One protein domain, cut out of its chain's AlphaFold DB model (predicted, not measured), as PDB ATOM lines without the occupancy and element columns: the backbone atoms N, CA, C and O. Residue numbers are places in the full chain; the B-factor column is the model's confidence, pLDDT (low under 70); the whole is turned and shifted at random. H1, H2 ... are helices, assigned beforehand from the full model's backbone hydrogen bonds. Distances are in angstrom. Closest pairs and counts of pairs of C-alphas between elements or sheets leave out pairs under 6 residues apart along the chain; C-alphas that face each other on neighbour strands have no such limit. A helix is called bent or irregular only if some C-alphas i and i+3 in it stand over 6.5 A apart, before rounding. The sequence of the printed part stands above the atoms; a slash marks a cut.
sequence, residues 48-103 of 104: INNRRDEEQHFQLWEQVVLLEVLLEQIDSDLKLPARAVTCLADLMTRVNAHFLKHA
ATOM      1  N   ILE A  48     329.527 209.787 245.268       72.00
ATOM      2  CA  ILE A  48     329.581 210.785 244.187       72.00
ATOM      3  C   ILE A  48     328.166 211.152 243.734       72.00
ATOM      4  O   ILE A  48     327.893 212.324 243.475       72.00
ATOM      5  N   ASN A  49     327.277 210.162 243.653       68.44
ATOM      6  CA  ASN A  49     325.879 210.391 243.310       68.44
ATOM      7  C   ASN A  49     325.164 211.175 244.414       68.44
ATOM      8  O   ASN A  49     324.535 212.179 244.104       68.44
ATOM      9  N   ASN A  50     325.372 210.821 245.687       73.56
ATOM     10  CA  ASN A  50     324.781 211.545 246.814       73.56
ATOM     11  C   ASN A  50     325.186 213.026 246.820       73.56
ATOM     12  O   ASN A  50     324.332 213.897 246.947       73.56
ATOM     13  N   ARG A  51     326.474 213.335 246.599       75.94
ATOM     14  CA  ARG A  51     326.932 214.732 246.504       75.94
ATOM     15  C   ARG A  51     326.323 215.474 245.315       75.94
ATOM     16  O   ARG A  51     325.981 216.644 245.443       75.94
ATOM     17  N   ARG A  52     326.175 214.815 244.160       74.06
ATOM     18  CA  ARG A  52     325.495 215.423 243.007       74.06
ATOM     19  C   ARG A  52     324.039 215.737 243.339       74.06
ATOM     20  O   ARG A  52     323.565 216.805 242.965       74.06
ATOM     21  N   ASP A  53     323.339 214.818 243.988       74.25
ATOM     22  CA  ASP A  53     321.929 214.998 244.323       74.25
ATOM     23  C   ASP A  53     321.750 216.157 245.318       74.25
ATOM     24  O   ASP A  53     320.871 216.998 245.125       74.25
ATOM     25  N   GLU A  54     322.649 216.288 246.299       77.38
ATOM     26  CA  GLU A  54     322.710 217.442 247.208       77.38
ATOM     27  C   GLU A  54     322.964 218.766 246.463       77.38
ATOM     28  O   GLU A  54     322.255 219.751 246.686       77.38
ATOM     29  N   GLU A  55     323.929 218.805 245.537       79.12
ATOM     30  CA  GLU A  55     324.210 219.993 244.715       79.12
ATOM     31  C   GLU A  55     323.016 220.372 243.825       79.12
ATOM     32  O   GLU A  55     322.667 221.549 243.708       79.12
ATOM     33  N   GLN A  56     322.360 219.385 243.209       78.38
ATOM     34  CA  GLN A  56     321.166 219.605 242.392       78.38
ATOM     35  C   GLN A  56     319.997 220.121 243.228       78.38
ATOM     36  O   GLN A  56     319.267 221.007 242.775       78.38
ATOM     37  N   HIS A  57     319.828 219.594 244.441       78.38
ATOM     38  CA  HIS A  57     318.825 220.063 245.386       78.38
ATOM     39  C   HIS A  57     319.069 221.524 245.770       78.38
ATOM     40  O   HIS A  57     318.151 222.343 245.702       78.38
ATOM     41  N   PHE A  58     320.316 221.869 246.096       79.00
ATOM     42  CA  PHE A  58     320.698 223.236 246.431       79.00
ATOM     43  C   PHE A  58     320.429 224.207 245.272       79.00
ATOM     44  O   PHE A  58     319.806 225.247 245.474       79.00
ATOM     45  N   GLN A  59     320.794 223.839 244.040       79.50
ATOM     46  CA  GLN A  59     320.512 224.655 242.850       79.50
ATOM     47  C   GLN A  59     319.011 224.839 242.594       79.50
ATOM     48  O   GLN A  59     318.573 225.925 242.218       79.50
ATOM     49  N   LEU A  60     318.211 223.786 242.773       80.75
ATOM     50  CA  LEU A  60     316.752 223.874 242.669       80.75
ATOM     51  C   LEU A  60     316.182 224.826 243.721       80.75
ATOM     52  O   LEU A  60     315.327 225.647 243.394       80.75
ATOM     53  N   TRP A  61     316.679 224.749 244.955       79.69
ATOM     54  CA  TRP A  61     316.272 225.643 246.031       79.69
ATOM     55  C   TRP A  61     316.619 227.105 245.716       79.69
ATOM     56  O   TRP A  61     315.742 227.963 245.794       79.69
ATOM     57  N   GLU A  62     317.839 227.390 245.249       78.69
ATOM     58  CA  GLU A  62     318.227 228.737 244.799       78.69
ATOM     59  C   GLU A  62     317.318 229.264 243.678       78.69
ATOM     60  O   GLU A  62     316.929 230.433 243.687       78.69
ATOM     61  N   GLN A  63     316.941 228.409 242.720       79.62
ATOM     62  CA  GLN A  63     316.031 228.788 241.637       79.62
ATOM     63  C   GLN A  63     314.620 229.112 242.144       79.62
ATOM     64  O   GLN A  63     314.012 230.063 241.651       79.62
ATOM     65  N   VAL A  64     314.104 228.353 243.117       82.38
ATOM     66  CA  VAL A  64     312.806 228.625 243.758       82.38
ATOM     67  C   VAL A  64     312.848 229.952 244.510       82.38
ATOM     68  O   VAL A  64     311.983 230.793 244.287       82.38
ATOM     69  N   VAL A  65     313.880 230.181 245.325       78.12
ATOM     70  CA  VAL A  65     314.044 231.430 246.088       78.12
ATOM     71  C   VAL A  65     314.144 232.637 245.154       78.12
ATOM     72  O   VAL A  65     313.504 233.664 245.378       78.12
ATOM     73  N   LEU A  66     314.907 232.522 244.064       77.56
ATOM     74  CA  LEU A  66     314.990 233.581 243.060       77.56
ATOM     75  C   LEU A  66     313.625 233.854 242.415       77.56
ATOM     76  O   LEU A  66     313.275 235.009 242.184       77.56
ATOM     77  N   LEU A  67     312.854 232.806 242.122       81.38
ATOM     78  CA  LEU A  67     311.503 232.937 241.582       81.38
ATOM     79  C   LEU A  67     310.546 233.613 242.564       81.38
ATOM     80  O   LEU A  67     309.785 234.472 242.132       81.38
ATOM     81  N   GLU A  68     310.602 233.275 243.851       79.06
ATOM     82  CA  GLU A  68     309.814 233.940 244.896       79.06
ATOM     83  C   GLU A  68     310.123 235.440 244.940       79.06
ATOM     84  O   GLU A  68     309.211 236.253 244.802       79.06
ATOM     85  N   VAL A  69     311.406 235.817 244.993       74.56
ATOM     86  CA  VAL A  69     311.833 237.229 244.992       74.56
ATOM     87  C   VAL A  69     311.388 237.958 243.720       74.56
ATOM     88  O   VAL A  69     310.923 239.095 243.783       74.56
ATOM     89  N   LEU A  70     311.514 237.322 242.551       73.88
ATOM     90  CA  LEU A  70     311.078 237.915 241.284       73.88
ATOM     91  C   LEU A  70     309.555 238.082 241.220       73.88
ATOM     92  O   LEU A  70     309.087 239.069 240.660       73.88
ATOM     93  N   LEU A  71     308.787 237.147 241.784       74.19
ATOM     94  CA  LEU A  71     307.328 237.232 241.854       74.19
ATOM     95  C   LEU A  71     306.860 238.291 242.856       74.19
ATOM     96  O   LEU A  71     305.902 238.997 242.560       74.19
ATOM     97  N   GLU A  72     307.548 238.459 243.988       70.50
ATOM     98  CA  GLU A  72     307.284 239.543 244.946       70.50
ATOM     99  C   GLU A  72     307.575 240.933 244.360       70.50
ATOM    100  O   GLU A  72     306.900 241.906 244.691       70.50
ATOM    101  N   GLN A  73     308.572 241.033 243.476       67.75
ATOM    102  CA  GLN A  73     308.925 242.277 242.780       67.75
ATOM    103  C   GLN A  73     308.021 242.586 241.582       67.75
ATOM    104  O   GLN A  73     308.046 243.708 241.067       67.75
ATOM    105  N   ILE A  74     307.228 241.616 241.120       68.31
ATOM    106  CA  ILE A  74     306.204 241.850 240.109       68.31
ATOM    107  C   ILE A  74     305.019 242.507 240.811       68.31
ATOM    108  O   ILE A  74     304.143 241.853 241.373       68.31
ATOM    109  N   ASP A  75     305.015 243.838 240.764       60.91
ATOM    110  CA  ASP A  75     303.858 244.647 241.123       60.91
ATOM    111  C   ASP A  75     302.641 244.107 240.353       60.91
ATOM    112  O   ASP A  75     302.729 243.831 239.149       60.91
ATOM    113  N   SER A  76     301.543 243.885 241.074       58.22
ATOM    114  CA  SER A  76     300.407 242.985 240.778       58.22
ATOM    115  C   SER A  76     299.681 243.142 239.423       58.22
ATOM    116  O   SER A  76     298.714 242.428 239.162       58.22
ATOM    117  N   ASP A  77     300.148 244.026 238.544       57.84
ATOM    118  CA  ASP A  77     299.587 244.328 237.223       57.84
ATOM    119  C   ASP A  77     300.450 243.855 236.035       57.84
ATOM    120  O   ASP A  77     300.065 244.017 234.870       57.84
ATOM    121  N   LEU A  78     301.615 243.240 236.276       60.66
ATOM    122  CA  LEU A  78     302.473 242.776 235.184       60.66
ATOM    123  C   LEU A  78     302.086 241.365 234.717       60.66
ATOM    124  O   LEU A  78     302.360 240.355 235.365       60.66
ATOM    125  N   LYS A  79     301.484 241.282 233.524       63.72
ATOM    126  CA  LYS A  79     301.292 240.003 232.825       63.72
ATOM    127  C   LYS A  79     302.655 239.372 232.545       63.72
ATOM    128  O   LYS A  79     303.401 239.851 231.690       63.72
ATOM    129  N   LEU A  80     302.952 238.276 233.241       67.00
ATOM    130  CA  LEU A  80     304.133 237.457 232.988       67.00
ATOM    131  C   LEU A  80     304.183 237.048 231.504       67.00
ATOM    132  O   LEU A  80     303.180 236.567 230.964       67.00
ATOM    133  N   PRO A  81     305.336 237.195 230.828       73.62
ATOM    134  CA  PRO A  81     305.511 236.659 229.486       73.62
ATOM    135  C   PRO A  81     305.207 235.159 229.477       73.62
ATOM    136  O   PRO A  81     305.636 234.438 230.376       73.62
ATOM    137  N   ALA A  82     304.534 234.660 228.436       73.81
ATOM    138  CA  ALA A  82     304.143 233.247 228.343       73.81
ATOM    139  C   ALA A  82     305.321 232.282 228.580       73.81
ATOM    140  O   ALA A  82     305.170 231.259 229.239       73.81
ATOM    141  N   ARG A  83     306.522 232.656 228.121       74.62
ATOM    142  CA  ARG A  83     307.755 231.891 228.347       74.62
ATOM    143  C   ARG A  83     308.122 231.765 229.829       74.62
ATOM    144  O   ARG A  83     308.551 230.695 230.240       74.62
ATOM    145  N   ALA A  84     307.937 232.821 230.620       72.62
ATOM    146  CA  ALA A  84     308.189 232.788 232.060       72.62
ATOM    147  C   ALA A  84     307.201 231.850 232.766       72.62
ATOM    148  O   ALA A  84     307.613 231.056 233.605       72.62
ATOM    149  N   VAL A  85     305.927 231.865 232.355       77.81
ATOM    150  CA  VAL A  85     304.898 230.943 232.866       77.81
ATOM    151  C   VAL A  85     305.242 229.487 232.537       77.81
ATOM    152  O   VAL A  85     305.152 228.627 233.408       77.81
ATOM    153  N   THR A  86     305.687 229.196 231.309       80.38
ATOM    154  CA  THR A  86     306.126 227.842 230.932       80.38
ATOM    155  C   THR A  86     307.327 227.381 231.757       80.38
ATOM    156  O   THR A  86     307.325 226.256 232.248       80.38
ATOM    157  N   CYS A  87     308.334 228.240 231.945       77.88
ATOM    158  CA  CYS A  87     309.504 227.908 232.759       77.88
ATOM    159  C   CYS A  87     309.139 227.671 234.233       77.88
ATOM    160  O   CYS A  87     309.650 226.738 234.843       77.88
ATOM    161  N   LEU A  88     308.220 228.467 234.784       80.12
ATOM    162  CA  LEU A  88     307.671 228.278 236.127       80.12
ATOM    163  C   LEU A  88     306.947 226.934 236.271       80.12
ATOM    164  O   LEU A  88     307.173 226.212 237.239       80.12
ATOM    165  N   ALA A  89     306.106 226.579 235.298       81.12
ATOM    166  CA  ALA A  89     305.390 225.306 235.301       81.12
ATOM    167  C   ALA A  89     306.346 224.101 235.236       81.12
ATOM    168  O   ALA A  89     306.148 223.117 235.953       81.12
ATOM    169  N   ASP A  90     307.399 224.186 234.420       84.50
ATOM    170  CA  ASP A  90     308.434 223.149 234.331       84.50
ATOM    171  C   ASP A  90     309.194 222.993 235.660       84.50
ATOM    172  O   ASP A  90     309.357 221.883 236.172       84.50
ATOM    173  N   LEU A  91     309.571 224.112 236.285       80.94
ATOM    174  CA  LEU A  91     310.252 224.104 237.577       80.94
ATOM    175  C   LEU A  91     309.376 223.505 238.687       80.94
ATOM    176  O   LEU A  91     309.827 222.610 239.402       80.94
ATOM    177  N   MET A  92     308.106 223.909 238.775       83.62
ATOM    178  CA  MET A  92     307.143 223.332 239.724       83.62
ATOM    179  C   MET A  92     306.946 221.828 239.505       83.62
ATOM    180  O   MET A  92     306.831 221.068 240.466       83.62
ATOM    181  N   THR A  93     306.958 221.370 238.249       85.56
ATOM    182  CA  THR A  93     306.851 219.942 237.911       85.56
ATOM    183  C   THR A  93     308.061 219.158 238.417       85.56
ATOM    184  O   THR A  93     307.904 218.091 239.014       85.56
ATOM    185  N   ARG A  94     309.272 219.698 238.236       81.12
ATOM    186  CA  ARG A  94     310.518 219.088 238.731       81.12
ATOM    187  C   ARG A  94     310.564 219.030 240.257       81.12
ATOM    188  O   ARG A  94     310.956 218.004 240.810       81.12
ATOM    189  N   VAL A  95     310.119 220.092 240.925       79.06
ATOM    190  CA  VAL A  95     310.017 220.148 242.391       79.06
ATOM    191  C   VAL A  95     309.015 219.109 242.908       79.06
ATOM    192  O   VAL A  95     309.341 218.344 243.814       79.06
ATOM    193  N   ASN A  96     307.837 218.988 242.289       81.25
ATOM    194  CA  ASN A  96     306.858 217.961 242.666       81.25
ATOM    195  C   ASN A  96     307.395 216.538 242.477       81.25
ATOM    196  O   ASN A  96     307.233 215.698 243.359       81.25
ATOM    197  N   ALA A  97     308.062 216.265 241.353       79.25
ATOM    198  CA  ALA A  97     308.685 214.966 241.113       79.25
ATOM    199  C   ALA A  97     309.746 214.629 242.177       79.25
ATOM    200  O   ALA A  97     309.879 213.470 242.568       79.25
ATOM    201  N   HIS A  98     310.470 215.635 242.675       75.75
ATOM    202  CA  HIS A  98     311.425 215.465 243.765       75.75
ATOM    203  C   HIS A  98     310.734 215.137 245.098       75.75
ATOM    204  O   HIS A  98     311.163 214.208 245.779       75.75
ATOM    205  N   PHE A  99     309.663 215.848 245.465       78.25
ATOM    206  CA  PHE A  99     308.905 215.554 246.690       78.25
ATOM    207  C   PHE A  99     308.276 214.158 246.671       78.25
ATOM    208  O   PHE A  99     308.348 213.449 247.668       78.25
ATOM    209  N   LEU A 100     307.726 213.733 245.530       79.62
ATOM    210  CA  LEU A 100     307.165 212.388 245.356       79.62
ATOM    211  C   LEU A 100     308.216 211.281 245.514       79.62
ATOM    212  O   LEU A 100     307.910 210.243 246.085       79.62
ATOM    213  N   LYS A 101     309.452 211.507 245.054       72.94
ATOM    214  CA  LYS A 101     310.557 210.548 245.222       72.94
ATOM    215  C   LYS A 101     311.049 210.393 246.665       72.94
ATOM    216  O   LYS A 101     311.664 209.380 246.956       72.94
ATOM    217  N   HIS A 102     310.823 211.381 247.532       58.72
ATOM    218  CA  HIS A 102     311.306 211.393 248.923       58.72
ATOM    219  C   HIS A 102     310.173 211.211 249.950       58.72
ATOM    220  O   HIS A 102     310.364 211.478 251.135       58.72
ATOM    221  N   ALA A 103     308.981 210.819 249.492       59.38
ATOM    222  CA  ALA A 103     307.824 210.518 250.335       59.38
ATOM    223  C   ALA A 103     307.651 209.008 250.622       59.38
ATOM    224  O   ALA A 103     306.764 208.650 251.397       59.38
TER     225      ALA A 103
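What this domain is: This is residues 48 to 103 of the 104 residues of an uncharacterized protein of Cellvibrio mixtus (UniProt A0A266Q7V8). Two long helices, H1 and H2, cross as a loose, open X, the chain folding back from one to the other through a loop at one end of a rod. They come near each other at one place, around Leu 60 of H1 and Val 95 of H2, and residues 48 to 56, 72 to 79 and 81 to 87 stand free. The printed part has 56 residues with two named helices, H1 then H2, and no named strand; the class is all helix. The whole is loose, with a radius of gyration of the C-alphas of 13.7 A, and spans 44 by 19 by 17 A.

Where its parts are: Find C-alpha 48 at (329.581, 210.785, 244.187); from there H1, residues 48 to 73, runs 37.7 A to C-alpha 73 at (308.925, 242.277, 242.780). Then look for H2, residues 82 to 101, which is 29.0 A long and ends with C-alpha 101 at (310.557, 210.548, 245.222).

How they stand to each other: Start from H1 and look across to H2: the two are close but not clearly touching, with 1 pair of C-alphas within 8 A. That closest pair is the C-alphas of Leu 60 and Val 95, 7.7 A apart. The helices run opposite ways at a steep tilt of 42 degrees, and their centres are 12.0 A apart. In H1 and H2 every O i to N i+4 pair is within hydrogen-bond range, and neither helix is bent.

The domain as a whole: The two C-alphas farthest apart are those of Ile 48 and Asp 77, at 45.5 A. The link from H1 to H2 is short, with 8 residues, and the printed part has no cut. In the B-factor column you will find a mean pLDDT of 74.9 for the printed part, with residue 49, residues 73 to 80 and residues 102 to 103 under 70.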